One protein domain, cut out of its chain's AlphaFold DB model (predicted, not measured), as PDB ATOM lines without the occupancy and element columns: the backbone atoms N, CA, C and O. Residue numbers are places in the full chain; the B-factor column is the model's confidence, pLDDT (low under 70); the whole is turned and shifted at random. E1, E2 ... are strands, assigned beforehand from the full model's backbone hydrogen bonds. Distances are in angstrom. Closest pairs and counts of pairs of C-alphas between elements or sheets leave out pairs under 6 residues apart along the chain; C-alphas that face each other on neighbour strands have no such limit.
ATOM      1  N   ASP A  23     -33.137 -39.500 -11.532       69.88
ATOM      2  CA  ASP A  23     -32.774 -38.128 -11.216       69.88
ATOM      3  C   ASP A  23     -33.263 -37.807  -9.798       69.88
ATOM      4  O   ASP A  23     -34.462 -37.789  -9.531       69.88
ATOM      5  N   ARG A  24     -32.327 -37.623  -8.861       79.69
ATOM      6  CA  ARG A  24     -32.628 -37.361  -7.442       79.69
ATOM      7  C   ARG A  24     -32.792 -35.872  -7.142       79.69
ATOM      8  O   ARG A  24     -32.800 -35.486  -5.970       79.69
ATOM      9  N   ARG A  25     -32.836 -35.036  -8.180       83.88
ATOM     10  CA  ARG A  25     -33.033 -33.598  -8.047       83.88
ATOM     11  C   ARG A  25     -34.489 -33.308  -7.726       83.88
ATOM     12  O   ARG A  25     -35.397 -33.803  -8.384       83.88
ATOM     13  N   HIS A  26     -34.687 -32.459  -6.735       86.62
ATOM     14  CA  HIS A  26     -35.995 -31.952  -6.365       86.62
ATOM     15  C   HIS A  26     -36.094 -30.509  -6.856       86.62
ATOM     16  O   HIS A  26     -35.149 -29.740  -6.646       86.62
ATOM     17  N   PRO A  27     -37.186 -30.127  -7.537       85.69
ATOM     18  CA  PRO A  27     -37.397 -28.739  -7.910       85.69
ATOM     19  C   PRO A  27     -37.463 -27.891  -6.639       85.69
ATOM     20  O   PRO A  27     -38.150 -28.244  -5.680       85.69
ATOM     21  N   VAL A  28     -36.740 -26.777  -6.631       85.56
ATOM     22  CA  VAL A  28     -36.771 -25.838  -5.507       85.56
ATOM     23  C   VAL A  28     -37.794 -24.764  -5.820       85.56
ATOM     24  O   VAL A  28     -37.818 -24.245  -6.932       85.56
ATOM     25  N   ASN A  29     -38.615 -24.393  -4.837       79.12
ATOM     26  CA  ASN A  29     -39.380 -23.155  -4.911       79.12
ATOM     27  C   ASN A  29     -38.479 -21.995  -4.442       79.12
ATOM     28  O   ASN A  29     -38.245 -21.865  -3.233       79.12
ATOM     29  N   PRO A  30     -37.981 -21.131  -5.349       68.12
ATOM     30  CA  PRO A  30     -37.045 -20.071  -4.979       68.12
ATOM     31  C   PRO A  30     -37.690 -19.022  -4.065       68.12
ATOM     32  O   PRO A  30     -36.985 -18.329  -3.342       68.12
ATOM     33  N   ALA A  31     -39.024 -18.903  -4.074       68.25
ATOM     34  CA  ALA A  31     -39.757 -17.974  -3.215       68.25
ATOM     35  C   ALA A  31     -39.891 -18.473  -1.766       68.25
ATOM     36  O   ALA A  31     -40.084 -17.670  -0.861       68.25
ATOM     37  N   ALA A  32     -39.774 -19.785  -1.539       66.69
ATOM     38  CA  ALA A  32     -39.895 -20.386  -0.211       66.69
ATOM     39  C   ALA A  32     -38.565 -20.417   0.564       66.69
ATOM     40  O   ALA A  32     -38.559 -20.741   1.750       66.69
ATOM     41  N   THR A  33     -37.440 -20.092  -0.087       64.62
ATOM     42  CA  THR A  33     -36.099 -20.322   0.466       64.62
ATOM     43  C   THR A  33     -35.300 -19.019   0.519       64.62
ATOM     44  O   THR A  33     -34.674 -18.628  -0.458       64.62
ATOM     45  N   THR A  34     -35.295 -18.339   1.667       69.31
ATOM     46  CA  THR A  34     -34.521 -17.097   1.883       69.31
ATOM     47  C   THR A  34     -33.042 -17.337   2.192       69.31
ATOM     48  O   THR A  34     -32.227 -16.435   2.024       69.31
ATOM     49  N   ALA A  35     -32.676 -18.546   2.627       80.44
ATOM     50  CA  ALA A  35     -31.309 -18.882   3.041       80.44
ATOM     51  C   ALA A  35     -30.383 -19.315   1.887       80.44
ATOM     52  O   ALA A  35     -29.182 -19.484   2.096       80.44
ATOM     53  N   VAL A  36     -30.921 -19.520   0.680       84.94
ATOM     54  CA  VAL A  36     -30.160 -19.986  -0.489       84.94
ATOM     55  C   VAL A  36     -30.151 -18.878  -1.542       84.94
ATOM     56  O   VAL A  36     -31.224 -18.373  -1.875       84.94
ATOM     57  N   PRO A  37     -28.982 -18.496  -2.093       89.81
ATOM     58  CA  PRO A  37     -28.923 -17.523  -3.177       89.81
ATOM     59  C   PRO A  37     -29.817 -17.958  -4.337       89.81
ATOM     60  O   PRO A  37     -29.672 -19.072  -4.843       89.81
ATOM     61  N   ARG A  38     -30.723 -17.086  -4.782       92.00
ATOM     62  CA  ARG A  38     -31.622 -17.381  -5.908       92.00
ATOM     63  C   ARG A  38     -30.888 -17.392  -7.241       92.00
ATOM     64  O   ARG A  38     -31.316 -18.090  -8.160       92.00
ATOM     65  N   PHE A  39     -29.773 -16.666  -7.338       94.56
ATOM     66  CA  PHE A  39     -28.963 -16.637  -8.544       94.56
ATOM     67  C   PHE A  39     -27.466 -16.728  -8.267       94.56
ATOM     68  O   PHE A  39     -26.964 -16.330  -7.214       94.56
ATOM     69  N   ILE A  40     -26.751 -17.206  -9.278       95.38
ATOM     70  CA  ILE A  40     -25.302 -17.077  -9.404       95.38
ATOM     71  C   ILE A  40     -25.037 -16.278 -10.661       95.38
ATOM     72  O   ILE A  40     -25.465 -16.659 -11.743       95.38
ATOM     73  N   GLU A  41     -24.321 -15.177 -10.535       97.00
ATOM     74  CA  GLU A  41     -23.887 -14.406 -11.686       97.00
ATOM     75  C   GLU A  41     -22.462 -14.810 -12.051       97.00
ATOM     76  O   GLU A  41     -21.543 -14.618 -11.256       97.00
ATOM     77  N   LEU A  42     -22.273 -15.360 -13.251       96.56
ATOM     78  CA  LEU A  42     -20.949 -15.459 -13.859       96.56
ATOM     79  C   LEU A  42     -20.598 -14.108 -14.477       96.56
ATOM     80  O   LEU A  42     -21.244 -13.672 -15.433       96.56
ATOM     81  N   LEU A  43     -19.558 -13.468 -13.948       96.38
ATOM     82  CA  LEU A  43     -19.105 -12.146 -14.386       96.38
ATOM     83  C   LEU A  43     -18.333 -12.198 -15.708       96.38
ATOM     84  O   LEU A  43     -18.291 -11.222 -16.457       96.38
ATOM     85  N   SER A  44     -17.750 -13.352 -16.019       95.31
ATOM     86  CA  SER A  44     -17.057 -13.619 -17.273       95.31
ATOM     87  C   SER A  44     -17.482 -14.967 -17.837       95.31
ATOM     88  O   SER A  44     -17.898 -15.861 -17.098       95.31
ATOM     89  N   GLU A  45     -17.340 -15.135 -19.149       93.56
ATOM     90  CA  GLU A  45     -17.444 -16.462 -19.750       93.56
ATOM     91  C   GLU A  45     -16.379 -17.382 -19.149       93.56
ATOM     92  O   GLU A  45     -15.279 -16.953 -18.786       93.56
ATOM     93  N   THR A  46     -16.717 -18.658 -19.012       95.12
ATOM     94  CA  THR A  46     -15.794 -19.671 -18.505       95.12
ATOM     95  C   THR A  46     -15.990 -20.973 -19.265       95.12
ATOM     96  O   THR A  46     -16.902 -21.115 -20.082       95.12
ATOM     97  N   SER A  47     -15.084 -21.923 -19.092       94.00
ATOM     98  CA  SER A  47     -15.137 -23.194 -19.805       94.00
ATOM     99  C   SER A  47     -14.657 -24.327 -18.917       94.00
ATOM    100  O   SER A  47     -13.694 -24.181 -18.170       94.00
ATOM    101  N   ALA A  48     -15.328 -25.468 -19.034       93.00
ATOM    102  CA  ALA A  48     -14.893 -26.721 -18.441       93.00
ATOM    103  C   ALA A  48     -14.668 -27.724 -19.574       93.00
ATOM    104  O   ALA A  48     -15.616 -28.185 -20.214       93.00
ATOM    105  N   GLY A  49     -13.398 -28.014 -19.866       89.62
ATOM    106  CA  GLY A  49     -13.026 -28.815 -21.029       89.62
ATOM    107  C   GLY A  49     -13.494 -28.158 -22.330       89.62
ATOM    108  O   GLY A  49     -13.144 -27.015 -22.615       89.62
ATOM    109  N   THR A  50     -14.296 -28.878 -23.114       91.94
ATOM    110  CA  THR A  50     -14.869 -28.388 -24.378       91.94
ATOM    111  C   THR A  50     -16.211 -27.672 -24.208       91.94
ATOM    112  O   THR A  50     -16.765 -27.209 -25.202       91.94
ATOM    113  N   ILE A  51     -16.749 -27.582 -22.986       94.62
ATOM    114  CA  ILE A  51     -18.042 -26.947 -22.709       94.62
ATOM    115  C   ILE A  51     -17.837 -25.487 -22.322       94.62
ATOM    116  O   ILE A  51     -17.161 -25.183 -21.338       94.62
ATOM    117  N   HIS A  52     -18.473 -24.596 -23.072       95.12
ATOM    118  CA  HIS A  52     -18.479 -23.162 -22.828       95.12
ATOM    119  C   HIS A  52     -19.717 -22.745 -22.031       95.12
ATOM    120  O   HIS A  52     -20.851 -23.057 -22.409       95.12
ATOM    121  N   PHE A  53     -19.475 -22.008 -20.948       95.75
ATOM    122  CA  PHE A  53     -20.484 -21.459 -20.052       95.75
ATOM    123  C   PHE A  53     -20.631 -19.957 -20.309       95.75
ATOM    124  O   PHE A  53     -19.656 -19.216 -20.124       95.75
ATOM    125  N   PRO A  54     -21.818 -19.491 -20.735       96.12
ATOM    126  CA  PRO A  54     -22.046 -18.078 -20.982       96.12
ATOM    127  C   PRO A  54     -22.011 -17.294 -19.670       96.12
ATOM    128  O   PRO A  54     -22.434 -17.787 -18.621       96.12
ATOM    129  N   ARG A  55     -21.551 -16.045 -19.742       96.12
ATOM    130  CA  ARG A  55     -21.717 -15.083 -18.646       96.12
ATOM    131  C   ARG A  55     -23.200 -14.794 -18.387       96.12
ATOM    132  O   ARG A  55     -24.030 -14.945 -19.285       96.12
ATOM    133  N   GLY A  56     -23.513 -14.302 -17.193       96.56
ATOM    134  CA  GLY A  56     -24.856 -13.853 -16.823       96.56
ATOM    135  C   GLY A  56     -25.423 -14.568 -15.603       96.56
ATOM    136  O   GLY A  56     -24.698 -15.232 -14.864       96.56
ATOM    137  N   LEU A  57     -26.728 -14.395 -15.386       96.88
ATOM    138  CA  LEU A  57     -27.442 -14.890 -14.211       96.88
ATOM    139  C   LEU A  57     -27.931 -16.322 -14.415       96.88
ATOM    140  O   LEU A  57     -28.763 -16.594 -15.275       96.88
ATOM    141  N   TYR A  58     -27.438 -17.215 -13.572       96.62
ATOM    142  CA  TYR A  58     -27.877 -18.591 -13.469       96.62
ATOM    143  C   TYR A  58     -28.921 -18.679 -12.360       96.62
ATOM    144  O   TYR A  58     -28.666 -18.213 -11.250       96.62
ATOM    145  N   SER A  59     -30.085 -19.255 -12.641       95.56
ATOM    146  CA  SER A  59     -31.217 -19.296 -11.710       95.56
ATOM    147  C   SER A  59     -31.289 -20.617 -10.958       95.56
ATOM    148  O   SER A  59     -31.127 -21.682 -11.550       95.56
ATOM    149  N   LEU A  60     -31.550 -20.556  -9.652       94.75
ATOM    150  CA  LEU A  60     -31.778 -21.742  -8.834       94.75
ATOM    151  C   LEU A  60     -32.983 -22.519  -9.378       94.75
ATOM    152  O   LEU A  60     -34.089 -21.989  -9.449       94.75
ATOM    153  N   GLU A  61     -32.757 -23.771  -9.762       92.56
ATOM    154  CA  GLU A  61     -33.777 -24.622 -10.378       92.56
ATOM    155  C   GLU A  61     -34.134 -25.806  -9.481       92.56
ATOM    156  O   GLU A  61     -35.303 -26.121  -9.260       92.56
ATOM    157  N   SER A  62     -33.114 -26.501  -8.985       92.50
ATOM    158  CA  SER A  62     -33.299 -27.746  -8.248       92.50
ATOM    159  C   SER A  62     -32.189 -27.970  -7.234       92.50
ATOM    160  O   SER A  62     -31.152 -27.306  -7.256       92.50
ATOM    161  N   GLU A  63     -32.398 -28.920  -6.335       92.88
ATOM    162  CA  GLU A  63     -31.416 -29.328  -5.343       92.88
ATOM    163  C   GLU A  63     -31.375 -30.843  -5.179       92.88
ATOM    164  O   GLU A  63     -32.327 -31.558  -5.488       92.88
ATOM    165  N   ASP A  64     -30.265 -31.336  -4.648       91.00
ATOM    166  CA  ASP A  64     -30.151 -32.702  -4.161       91.00
ATOM    167  C   ASP A  64     -29.515 -32.717  -2.760       91.00
ATOM    168  O   ASP A  64     -29.334 -31.686  -2.102       91.00
ATOM    169  N   HIS A  65     -29.164 -33.904  -2.272       90.25
ATOM    170  CA  HIS A  65     -28.507 -34.062  -0.973       90.25
ATOM    171  C   HIS A  65     -27.087 -33.460  -0.936       90.25
ATOM    172  O   HIS A  65     -26.535 -33.258   0.145       90.25
ATOM    173  N   HIS A  66     -26.478 -33.172  -2.089       91.44
ATOM    174  CA  HIS A  66     -25.095 -32.711  -2.201       91.44
ATOM    175  C   HIS A  66     -24.980 -31.216  -2.495       91.44
ATOM    176  O   HIS A  66     -23.957 -30.612  -2.156       91.44
ATOM    177  N   GLY A  67     -25.984 -30.611  -3.124       93.44
ATOM    178  CA  GLY A  67     -25.863 -29.260  -3.643       93.44
ATOM    179  C   GLY A  67     -27.122 -28.675  -4.261       93.44
ATOM    180  O   GLY A  67     -28.217 -29.227  -4.182       93.44
ATOM    181  N   TYR A  68     -26.908 -27.520  -4.875       94.56
ATOM    182  CA  TYR A  68     -27.897 -26.725  -5.583       94.56
ATOM    183  C   TYR A  68     -27.518 -26.652  -7.059       94.56
ATOM    184  O   TYR A  68     -26.341 -26.515  -7.396       94.56
ATOM    185  N   TYR A  69     -28.514 -26.724  -7.931       94.94
ATOM    186  CA  TYR A  69     -28.364 -26.659  -9.377       94.94
ATOM    187  C   TYR A  69     -28.939 -25.341  -9.879       94.94
ATOM    188  O   TYR A  69     -30.127 -25.054  -9.710       94.94
ATOM    189  N   TYR A  70     -28.075 -24.560 -10.514       95.94
ATOM    190  CA  TYR A  70     -28.396 -23.284 -11.117       95.94
ATOM    191  C   TYR A  70     -28.380 -23.421 -12.632       95.94
ATOM    192  O   TYR A  70     -27.343 -23.729 -13.219       95.94
ATOM    193  N   ARG A  71     -29.521 -23.178 -13.267       96.25
ATOM    194  CA  ARG A  71     -29.698 -23.258 -14.715       96.25
ATOM    195  C   ARG A  71     -29.031 -22.075 -15.407       96.25
ATOM    196  O   ARG A  71     -29.159 -20.945 -14.949       96.25
ATOM    197  N   ALA A  72     -28.352 -22.328 -16.522       97.06
ATOM    198  CA  ALA A  72     -27.733 -21.282 -17.330       97.06
ATOM    199  C   ALA A  72     -28.761 -20.319 -17.959       97.06
ATOM    200  O   ALA A  72     -29.862 -20.747 -18.313       97.06
ATOM    201  N   PRO A  73     -28.395 -19.038 -18.181       95.88
ATOM    202  CA  PRO A  73     -29.261 -18.063 -18.855       95.88
ATOM    203  C   PRO A  73     -29.514 -18.396 -20.335       95.88
ATOM    204  O   PRO A  73     -30.442 -17.874 -20.944       95.88
ATOM    205  N   GLY A  74     -28.684 -19.257 -20.928       94.19
ATOM    206  CA  GLY A  74     -28.805 -19.727 -22.303       94.19
ATOM    207  C   GLY A  74     -28.163 -21.103 -22.474       94.19
ATOM    208  O   GLY A  74     -27.685 -21.701 -21.509       94.19
ATOM    209  N   LYS A  75     -28.142 -21.612 -23.710       94.38
ATOM    210  CA  LYS A  75     -27.521 -22.909 -24.013       94.38
ATOM    211  C   LYS A  75     -26.018 -22.877 -23.731       94.38
ATOM    212  O   LYS A  75     -25.329 -21.911 -24.062       94.38
ATOM    213  N   LEU A  76     -25.518 -23.967 -23.165       94.62
ATOM    214  CA  LEU A  76     -24.094 -24.259 -23.066       94.62
ATOM    215  C   LEU A  76     -23.623 -24.809 -24.409       94.62
ATOM    216  O   LEU A  76     -24.338 -25.592 -25.031       94.62
ATOM    217  N   TYR A  77     -22.434 -24.430 -24.865       94.25
ATOM    218  CA  TYR A  77     -21.932 -24.893 -26.160       94.25
ATOM    219  C   TYR A  77     -20.742 -25.818 -25.986       94.25
ATOM    220  O   TYR A  77     -19.698 -25.406 -25.485       94.25
ATOM    221  N   GLN A  78     -20.880 -27.052 -26.456       92.88
ATOM    222  CA  GLN A  78     -19.769 -27.980 -26.583       92.88
ATOM    223  C   GLN A  78     -19.035 -27.735 -27.902       92.88
ATOM    224  O   GLN A  78     -19.636 -27.767 -28.978       92.88
ATOM    225  N   ARG A  79     -17.718 -27.537 -27.833       90.19
ATOM    226  CA  ARG A  79     -16.837 -27.565 -29.002       90.19
ATOM    227  C   ARG A  79     -16.617 -29.020 -29.435       90.19
ATOM    228  O   ARG A  79     -16.062 -29.822 -28.688       90.19
ATOM    229  N   SER A  80     -17.055 -29.338 -30.648       86.19
ATOM    230  CA  SER A  80     -16.911 -30.628 -31.334       86.19
ATOM    231  C   SER A  80     -16.126 -30.440 -32.637       86.19
ATOM    232  O   SER A  80     -16.023 -29.328 -33.155       86.19
ATOM    233  N   PHE A  81     -15.607 -31.534 -33.198       82.06
ATOM    234  CA  PHE A  81     -15.037 -31.548 -34.548       82.06
ATOM    235  C   PHE A  81     -16.054 -31.098 -35.614       82.06
ATOM    236  O   PHE A  81     -15.696 -30.416 -36.566       82.06
ATOM    237  N   SER A  82     -17.338 -31.417 -35.421       81.31
ATOM    238  CA  SER A  82     -18.433 -31.059 -36.333       81.31
ATOM    239  C   SER A  82     -19.037 -29.668 -36.083       81.31
ATOM    240  O   SER A  82     -20.067 -29.340 -36.668       81.31
ATOM    241  N   GLY A  83     -18.449 -28.856 -35.193       86.19
ATOM    242  CA  GLY A  83     -18.936 -27.515 -34.857       86.19
ATOM    243  C   GLY A  83     -19.348 -27.346 -33.392       86.19
ATOM    244  O   GLY A  83     -18.754 -27.933 -32.487       86.19
ATOM    245  N   ARG A  84     -20.342 -26.484 -33.139       88.00
ATOM    246  CA  ARG A  84     -20.848 -26.169 -31.793       88.00
ATOM    247  C   ARG A  84     -22.145 -26.925 -31.526       88.00
ATOM    248  O   ARG A  84     -23.128 -26.703 -32.224       88.00
ATOM    249  N   LEU A  85     -22.153 -27.773 -30.501       91.00
ATOM    250  CA  LEU A  85     -23.343 -28.513 -30.080       91.00
ATOM    251  C   LEU A  85     -23.984 -27.816 -28.869       91.00
ATOM    252  O   LEU A  85     -23.298 -27.622 -27.862       91.00
ATOM    253  N   PRO A  86     -25.257 -27.389 -28.955       93.81
ATOM    254  CA  PRO A  86     -25.948 -26.767 -27.835       93.81
ATOM    255  C   PRO A  86     -26.422 -27.820 -26.825       93.81
ATOM    256  O   PRO A  86     -26.987 -28.845 -27.197       93.81
ATOM    257  N   HIS A  87     -26.262 -27.518 -25.540       93.31
ATOM    258  CA  HIS A  87     -26.730 -28.328 -24.420       93.31
ATOM    259  C   HIS A  87     -27.465 -27.469 -23.396       93.31
ATOM    260  O   HIS A  87     -27.118 -26.310 -23.158       93.31
ATOM    261  N   ASP A  88     -28.471 -28.055 -22.757       94.75
ATOM    262  CA  ASP A  88     -28.997 -27.524 -21.505       94.75
ATOM    263  C   ASP A  88     -28.047 -27.862 -20.361       94.75
ATOM    264  O   ASP A  88     -27.333 -28.864 -20.401       94.75
ATOM    265  N   GLY A  89     -28.027 -27.031 -19.327       95.00
ATOM    266  CA  GLY A  89     -27.187 -27.271 -18.167       95.00
ATOM    267  C   GLY A  89     -26.988 -26.026 -17.329       95.00
ATOM    268  O   GLY A  89     -27.758 -25.067 -17.410       95.00
ATOM    269  N   GLY A  90     -25.939 -26.056 -16.520       96.50
ATOM    270  CA  GLY A  90     -25.590 -24.930 -15.682       96.50
ATOM    271  C   GLY A  90     -24.533 -25.263 -14.645       96.50
ATOM    272  O   GLY A  90     -23.607 -26.038 -14.895       96.50
ATOM    273  N   ILE A  91     -24.662 -24.644 -13.478       96.69
ATOM    274  CA  ILE A  91     -23.689 -24.719 -12.396       96.69
ATOM    275  C   ILE A  91     -24.288 -25.473 -11.219       96.69
ATOM    276  O   ILE A  91     -25.362 -25.151 -10.726       96.69
ATOM    277  N   PHE A  92     -23.555 -26.461 -10.735       96.00
ATOM    278  CA  PHE A  92     -23.780 -27.097  -9.454       96.00
ATOM    279  C   PHE A  92     -22.919 -26.423  -8.382       96.00
ATOM    280  O   PHE A  92     -21.709 -26.258  -8.570       96.00
ATOM    281  N   VAL A  93     -23.523 -26.111  -7.239       95.69
ATOM    282  CA  VAL A  93     -22.841 -25.608  -6.040       95.69
ATOM    283  C   VAL A  93     -23.001 -26.592  -4.900       95.69
ATOM    284  O   VAL A  93     -24.109 -26.988  -4.551       95.69
ATOM    285  N   SER A  94     -21.885 -26.968  -4.281       94.50
ATOM    286  CA  SER A  94     -21.879 -27.888  -3.145       94.50
ATOM    287  C   SER A  94     -22.467 -27.247  -1.883       94.50
ATOM    288  O   SER A  94     -21.983 -26.213  -1.424       94.50
ATOM    289  N   LYS A  95     -23.423 -27.930  -1.235       93.06
ATOM    290  CA  LYS A  95     -23.972 -27.548   0.084       93.06
ATOM    291  C   LYS A  95     -22.897 -27.520   1.173       93.06
ATOM    292  O   LYS A  95     -22.956 -26.701   2.078       93.06
ATOM    293  N   ARG A  96     -21.890 -28.399   1.074       92.38
ATOM    294  CA  ARG A  96     -20.787 -28.492   2.052       92.38
ATOM    295  C   ARG A  96     -19.746 -27.386   1.903       92.38
ATOM    296  O   ARG A  96     -19.032 -27.097   2.851       92.38
ATOM    297  N   ASN A  97     -19.590 -26.849   0.694       92.94
ATOM    298  CA  ASN A  97     -18.594 -25.826   0.403       92.94
ATOM    299  C   ASN A  97     -19.049 -25.014  -0.811       92.94
ATOM    300  O   ASN A  97     -18.920 -25.475  -1.946       92.94
ATOM    301  N   GLN A  98     -19.541 -23.805  -0.554       89.94
ATOM    302  CA  GLN A  98     -20.086 -22.923  -1.583       89.94
ATOM    303  C   GLN A  98     -19.028 -22.398  -2.559       89.94
ATOM    304  O   GLN A  98     -19.396 -21.976  -3.648       89.94
ATOM    305  N   SER A  99     -17.728 -22.493  -2.241       92.69
ATOM    306  CA  SER A  99     -16.670 -22.157  -3.205       92.69
ATOM    307  C   SER A  99     -16.459 -23.231  -4.273       92.69
ATOM    308  O   SER A  99     -15.786 -22.994  -5.275       92.69
ATOM    309  N   LYS A 100     -17.044 -24.421  -4.082       95.12
ATOM    310  CA  LYS A 100     -16.895 -25.558  -4.987       95.12
ATOM    311  C   LYS A 100     -17.994 -25.566  -6.045       95.12
ATOM    312  O   LYS A 100     -19.055 -26.164  -5.842       95.12
ATOM    313  N   LEU A 101     -17.694 -24.954  -7.186       95.88
ATOM    314  CA  LEU A 101     -18.569 -24.916  -8.355       95.88
ATOM    315  C   LEU A 101     -18.197 -26.019  -9.340       95.88
ATOM    316  O   LEU A 101     -17.023 -26.311  -9.580       95.88
ATOM    317  N   ARG A 102     -19.212 -26.626  -9.946       96.06
ATOM    318  CA  ARG A 102     -19.051 -27.640 -10.985       96.06
ATOM    319  C   ARG A 102     -19.980 -27.354 -12.148       96.06
ATOM    320  O   ARG A 102     -21.143 -27.039 -11.940       96.06
ATOM    321  N   GLY A 103     -19.481 -27.502 -13.364       95.69
ATOM    322  CA  GLY A 103     -20.314 -27.460 -14.554       95.69
ATOM    323  C   GLY A 103     -21.076 -28.769 -14.715       95.69
ATOM    324  O   GLY A 103     -20.514 -29.850 -14.498       95.69
ATOM    325  N   TYR A 104     -22.330 -28.680 -15.141       94.81
ATOM    326  CA  TYR A 104     -23.094 -29.831 -15.600       94.81
ATOM    327  C   TYR A 104     -23.818 -29.529 -16.908       94.81
ATOM    328  O   TYR A 104     -24.174 -28.386 -17.192       94.81
ATOM    329  N   VAL A 105     -24.066 -30.580 -17.679       94.19
ATOM    330  CA  VAL A 105     -24.908 -30.554 -18.877       94.19
ATOM    331  C   VAL A 105     -25.970 -31.639 -18.769       94.19
ATOM    332  O   VAL A 105     -25.768 -32.651 -18.100       94.19
ATOM    333  N   VAL A 106     -27.105 -31.432 -19.416       90.50
ATOM    334  CA  VAL A 106     -28.185 -32.410 -19.527       90.50
ATOM    335  C   VAL A 106     -28.052 -33.097 -20.884       90.50
ATOM    336  O   VAL A 106     -28.124 -32.453 -21.930       90.50
ATOM    337  N   MET A 107     -27.817 -34.406 -20.863       85.69
ATOM    338  CA  MET A 107     -27.701 -35.266 -22.043       85.69
ATOM    339  C   MET A 107     -28.862 -36.275 -22.084       85.69
ATOM    340  O   MET A 107     -29.549 -36.443 -21.076       85.69
ATOM    341  N   PRO A 108     -29.049 -37.025 -23.190       75.56
ATOM    342  CA  PRO A 108     -30.035 -38.112 -23.274       75.56
ATOM    343  C   PRO A 108     -29.914 -39.232 -22.214       75.56
ATOM    344  O   PRO A 108     -30.775 -40.099 -22.163       75.56
ATOM    345  N   GLY A 109     -28.884 -39.218 -21.360       72.50
ATOM    346  CA  GLY A 109     -28.721 -40.114 -20.204       72.50
ATOM    347  C   GLY A 109     -28.862 -39.432 -18.833       72.50
ATOM    348  O   GLY A 109     -28.572 -40.057 -17.819       72.50
ATOM    349  N   GLY A 110     -29.271 -38.159 -18.790       83.06
ATOM    350  CA  GLY A 110     -29.432 -37.378 -17.563       83.06
ATOM    351  C   GLY A 110     -28.372 -36.292 -17.375       83.06
ATOM    352  O   GLY A 110     -27.793 -35.777 -18.334       83.06
ATOM    353  N   VAL A 111     -28.156 -35.899 -16.118       87.69
ATOM    354  CA  VAL A 111     -27.188 -34.856 -15.752       87.69
ATOM    355  C   VAL A 111     -25.778 -35.415 -15.731       87.69
ATOM    356  O   VAL A 111     -25.450 -36.287 -14.928       87.69
ATOM    357  N   THR A 112     -24.913 -34.826 -16.545       90.19
ATOM    358  CA  THR A 112     -23.502 -35.178 -16.634       90.19
ATOM    359  C   THR A 112     -22.652 -34.047 -16.076       90.19
ATOM    360  O   THR A 112     -22.764 -32.896 -16.493       90.19
ATOM    361  N   HIS A 113     -21.761 -34.378 -15.147       92.56
ATOM    362  CA  HIS A 113     -20.728 -33.465 -14.668       92.56
ATOM    363  C   HIS A 113     -19.659 -33.255 -15.747       92.56
ATOM    364  O   HIS A 113     -19.088 -34.228 -16.236       92.56
ATOM    365  N   VAL A 114     -19.350 -31.998 -16.079       92.62
ATOM    366  CA  VAL A 114     -18.410 -31.666 -17.170       92.62
ATOM    367  C   VAL A 114     -17.113 -31.017 -16.706       92.62
ATOM    368  O   VAL A 114     -16.159 -30.945 -17.474       92.62
ATOM    369  N   GLY A 115     -17.026 -30.591 -15.444       93.38
ATOM    370  CA  GLY A 115     -15.755 -30.171 -14.861       93.38
ATOM    371  C   GLY A 115     -15.873 -29.169 -13.722       93.38
ATOM    372  O   GLY A 115     -16.958 -28.776 -13.297       93.38
ATOM    373  N   ASN A 116     -14.712 -28.777 -13.208       95.00
ATOM    374  CA  ASN A 116     -14.588 -27.870 -12.076       95.00
ATOM    375  C   ASN A 116     -14.646 -26.405 -12.537       95.00
ATOM    376  O   ASN A 116     -13.856 -26.003 -13.383       95.00
ATOM    377  N   LEU A 117     -15.542 -25.619 -11.940       95.12
ATOM    378  CA  LEU A 117     -15.714 -24.183 -12.189       95.12
ATOM    379  C   LEU A 117     -15.395 -23.334 -10.947       95.12
ATOM    380  O   LEU A 117     -15.699 -22.149 -10.912       95.12
ATOM    381  N   SER A 118     -14.774 -23.917  -9.917       94.19
ATOM    382  CA  SER A 118     -14.491 -23.229  -8.642       94.19
ATOM    383  C   SER A 118     -13.564 -22.014  -8.785       94.19
ATOM    384  O   SER A 118     -13.554 -21.158  -7.911       94.19
ATOM    385  N   GLY A 119     -12.788 -21.935  -9.872       93.56
ATOM    386  CA  GLY A 119     -11.939 -20.782 -10.199       93.56
ATOM    387  C   GLY A 119     -12.604 -19.742 -11.106       93.56
ATOM    388  O   GLY A 119     -11.926 -18.823 -11.557       93.56
ATOM    389  N   ALA A 120     -13.890 -19.896 -11.439       94.31
ATOM    390  CA  ALA A 120     -14.605 -18.917 -12.247       94.31
ATOM    391  C   ALA A 120     -14.779 -17.594 -11.485       94.31
ATOM    392  O   ALA A 120     -14.822 -17.569 -10.257       94.31
ATOM    393  N   ASN A 121     -14.924 -16.492 -12.220       96.06
ATOM    394  CA  ASN A 121     -15.286 -15.207 -11.635       96.06
ATOM    395  C   ASN A 121     -16.813 -15.130 -11.476       96.06
ATOM    396  O   ASN A 121     -17.531 -14.981 -12.471       96.06
ATOM    397  N   TYR A 122     -17.312 -15.285 -10.249       95.56
ATOM    398  CA  TYR A 122     -18.746 -15.354  -9.969       95.56
ATOM    399  C   TYR A 122     -19.133 -14.664  -8.662       95.56
ATOM    400  O   TYR A 122     -18.304 -14.445  -7.781       95.56
ATOM    401  N   GLN A 123     -20.426 -14.382  -8.523       96.00
ATOM    402  CA  GLN A 123     -21.018 -13.875  -7.289       96.00
ATOM    403  C   GLN A 123     -22.411 -14.455  -7.047       96.00
ATOM    404  O   GLN A 123     -23.180 -14.691  -7.981       96.00
ATOM    405  N   PHE A 124     -22.749 -14.660  -5.777       94.56
ATOM    406  CA  PHE A 124     -24.094 -15.048  -5.360       94.56
ATOM    407  C   PHE A 124     -25.015 -13.826  -5.302       94.56
ATOM    408  O   PHE A 124     -24.618 -12.764  -4.819       94.56
ATOM    409  N   ARG A 125     -26.255 -13.978  -5.769       92.00
ATOM    410  CA  ARG A 125     -27.310 -12.959  -5.682       92.00
ATOM    411  C   ARG A 125     -28.535 -13.554  -4.985       92.00
ATOM    412  O   ARG A 125     -28.950 -14.671  -5.308       92.00
ATOM    413  N   TYR A 126     -29.085 -12.809  -4.032       87.38
ATOM    414  CA  TYR A 126     -30.217 -13.214  -3.198       87.38
ATOM    415  C   TYR A 126     -31.520 -12.596  -3.663       87.38
ATOM    416  O   TYR A 126     -31.529 -11.482  -4.223       87.38
TER     417      TYR A 126
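This is residues 23 to 126 of the 126 residues of an uncharacterized protein of Verrucomicrobia bacterium (UniProt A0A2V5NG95). One strongly twisted sheet of ten strands folds round on itself into a partly open barrel: E10, E1, E4, E5, E7 and E8 make the wall, and the gap between E8 and E10 is bridged by the link from E9 to E10. The long strands E7 and E8 bend, and the hairpin E6 and E7 reaches with residues 80 to 83 to one end of the longest axis; E3 pairs with E6, and E2, on the other side of E3 from E6, comes round to E9. The 104 printed residues hold no named helix and E1 to E10 in chain order; the sheet is branched, its neighbours antiparallel, its class all strand. The whole is compact, with a radius of gyration of the C-alphas of 13.1 A, and spans 43 by 29 by 22 A.

E7, residues 83 to 94, has three neighbours: E5, residues 67 to 71, E6, residues 76 to 80, and E8, residues 97 to 107. E5 and E8 lie on opposite sides of it; N 70 and O 91 are 2.8 A apart, N 92 and O 102 2.8 A. E7 bends by 59 degrees at residue 86, and its staggered pairing gives residues 83 to 87 to E6, with N 78 and O 85 at 2.9 A. With E9, residues 110 to 116, E6, E7 and E8 form a meander, each strand the antiparallel neighbour of the one before; N 105 and O 112 are 2.9 A apart. E8 bends by 71 degrees at residue 100. E5 and E4, residues 56 to 63, are antiparallel neighbours, with N 61 and O 69 at 2.9 A; E4 and E1, residues 39 to 42, are antiparallel neighbours, with N 40 and O 58 at 2.9 A; E1 and the edge strand E10, residues 122 to 125, are antiparallel neighbours, with N 41 and O 123 at 2.8 A. E6 and E3, residues 51 to 53, are antiparallel neighbours, with N 52 and O 77 at 2.8 A; E3 and the edge strand E2, residues 46 to 48, are a hairpin, with N 48 and O 51 at 3.0 A. The closest C-alphas of E2 and E9, those of Ala 48 and Gly 115, are 5.0 A apart. E8 and E10 are apart.

E7 is 31.9 A long, E8 26.0 A, E4 20.4 A, E9 18.5 A, E5 13.2 A and E6 12.7 A. E1 begins at C-alpha 39 (-28.963, -16.637, -8.544), and E10 ends at C-alpha 125 (-27.310, -12.959, -5.682).

The C-alphas farthest apart, those of Ala 32 and Phe 81, are 43.8 A apart. The printed part has no cut, and the links between the strands are tight. Residues 23 to 38 hold no named element; of them, 26 to 27 pair antiparallel with residues 62 to 63 of E4. Residue 23 and residues 30 to 34 have pLDDT under 70.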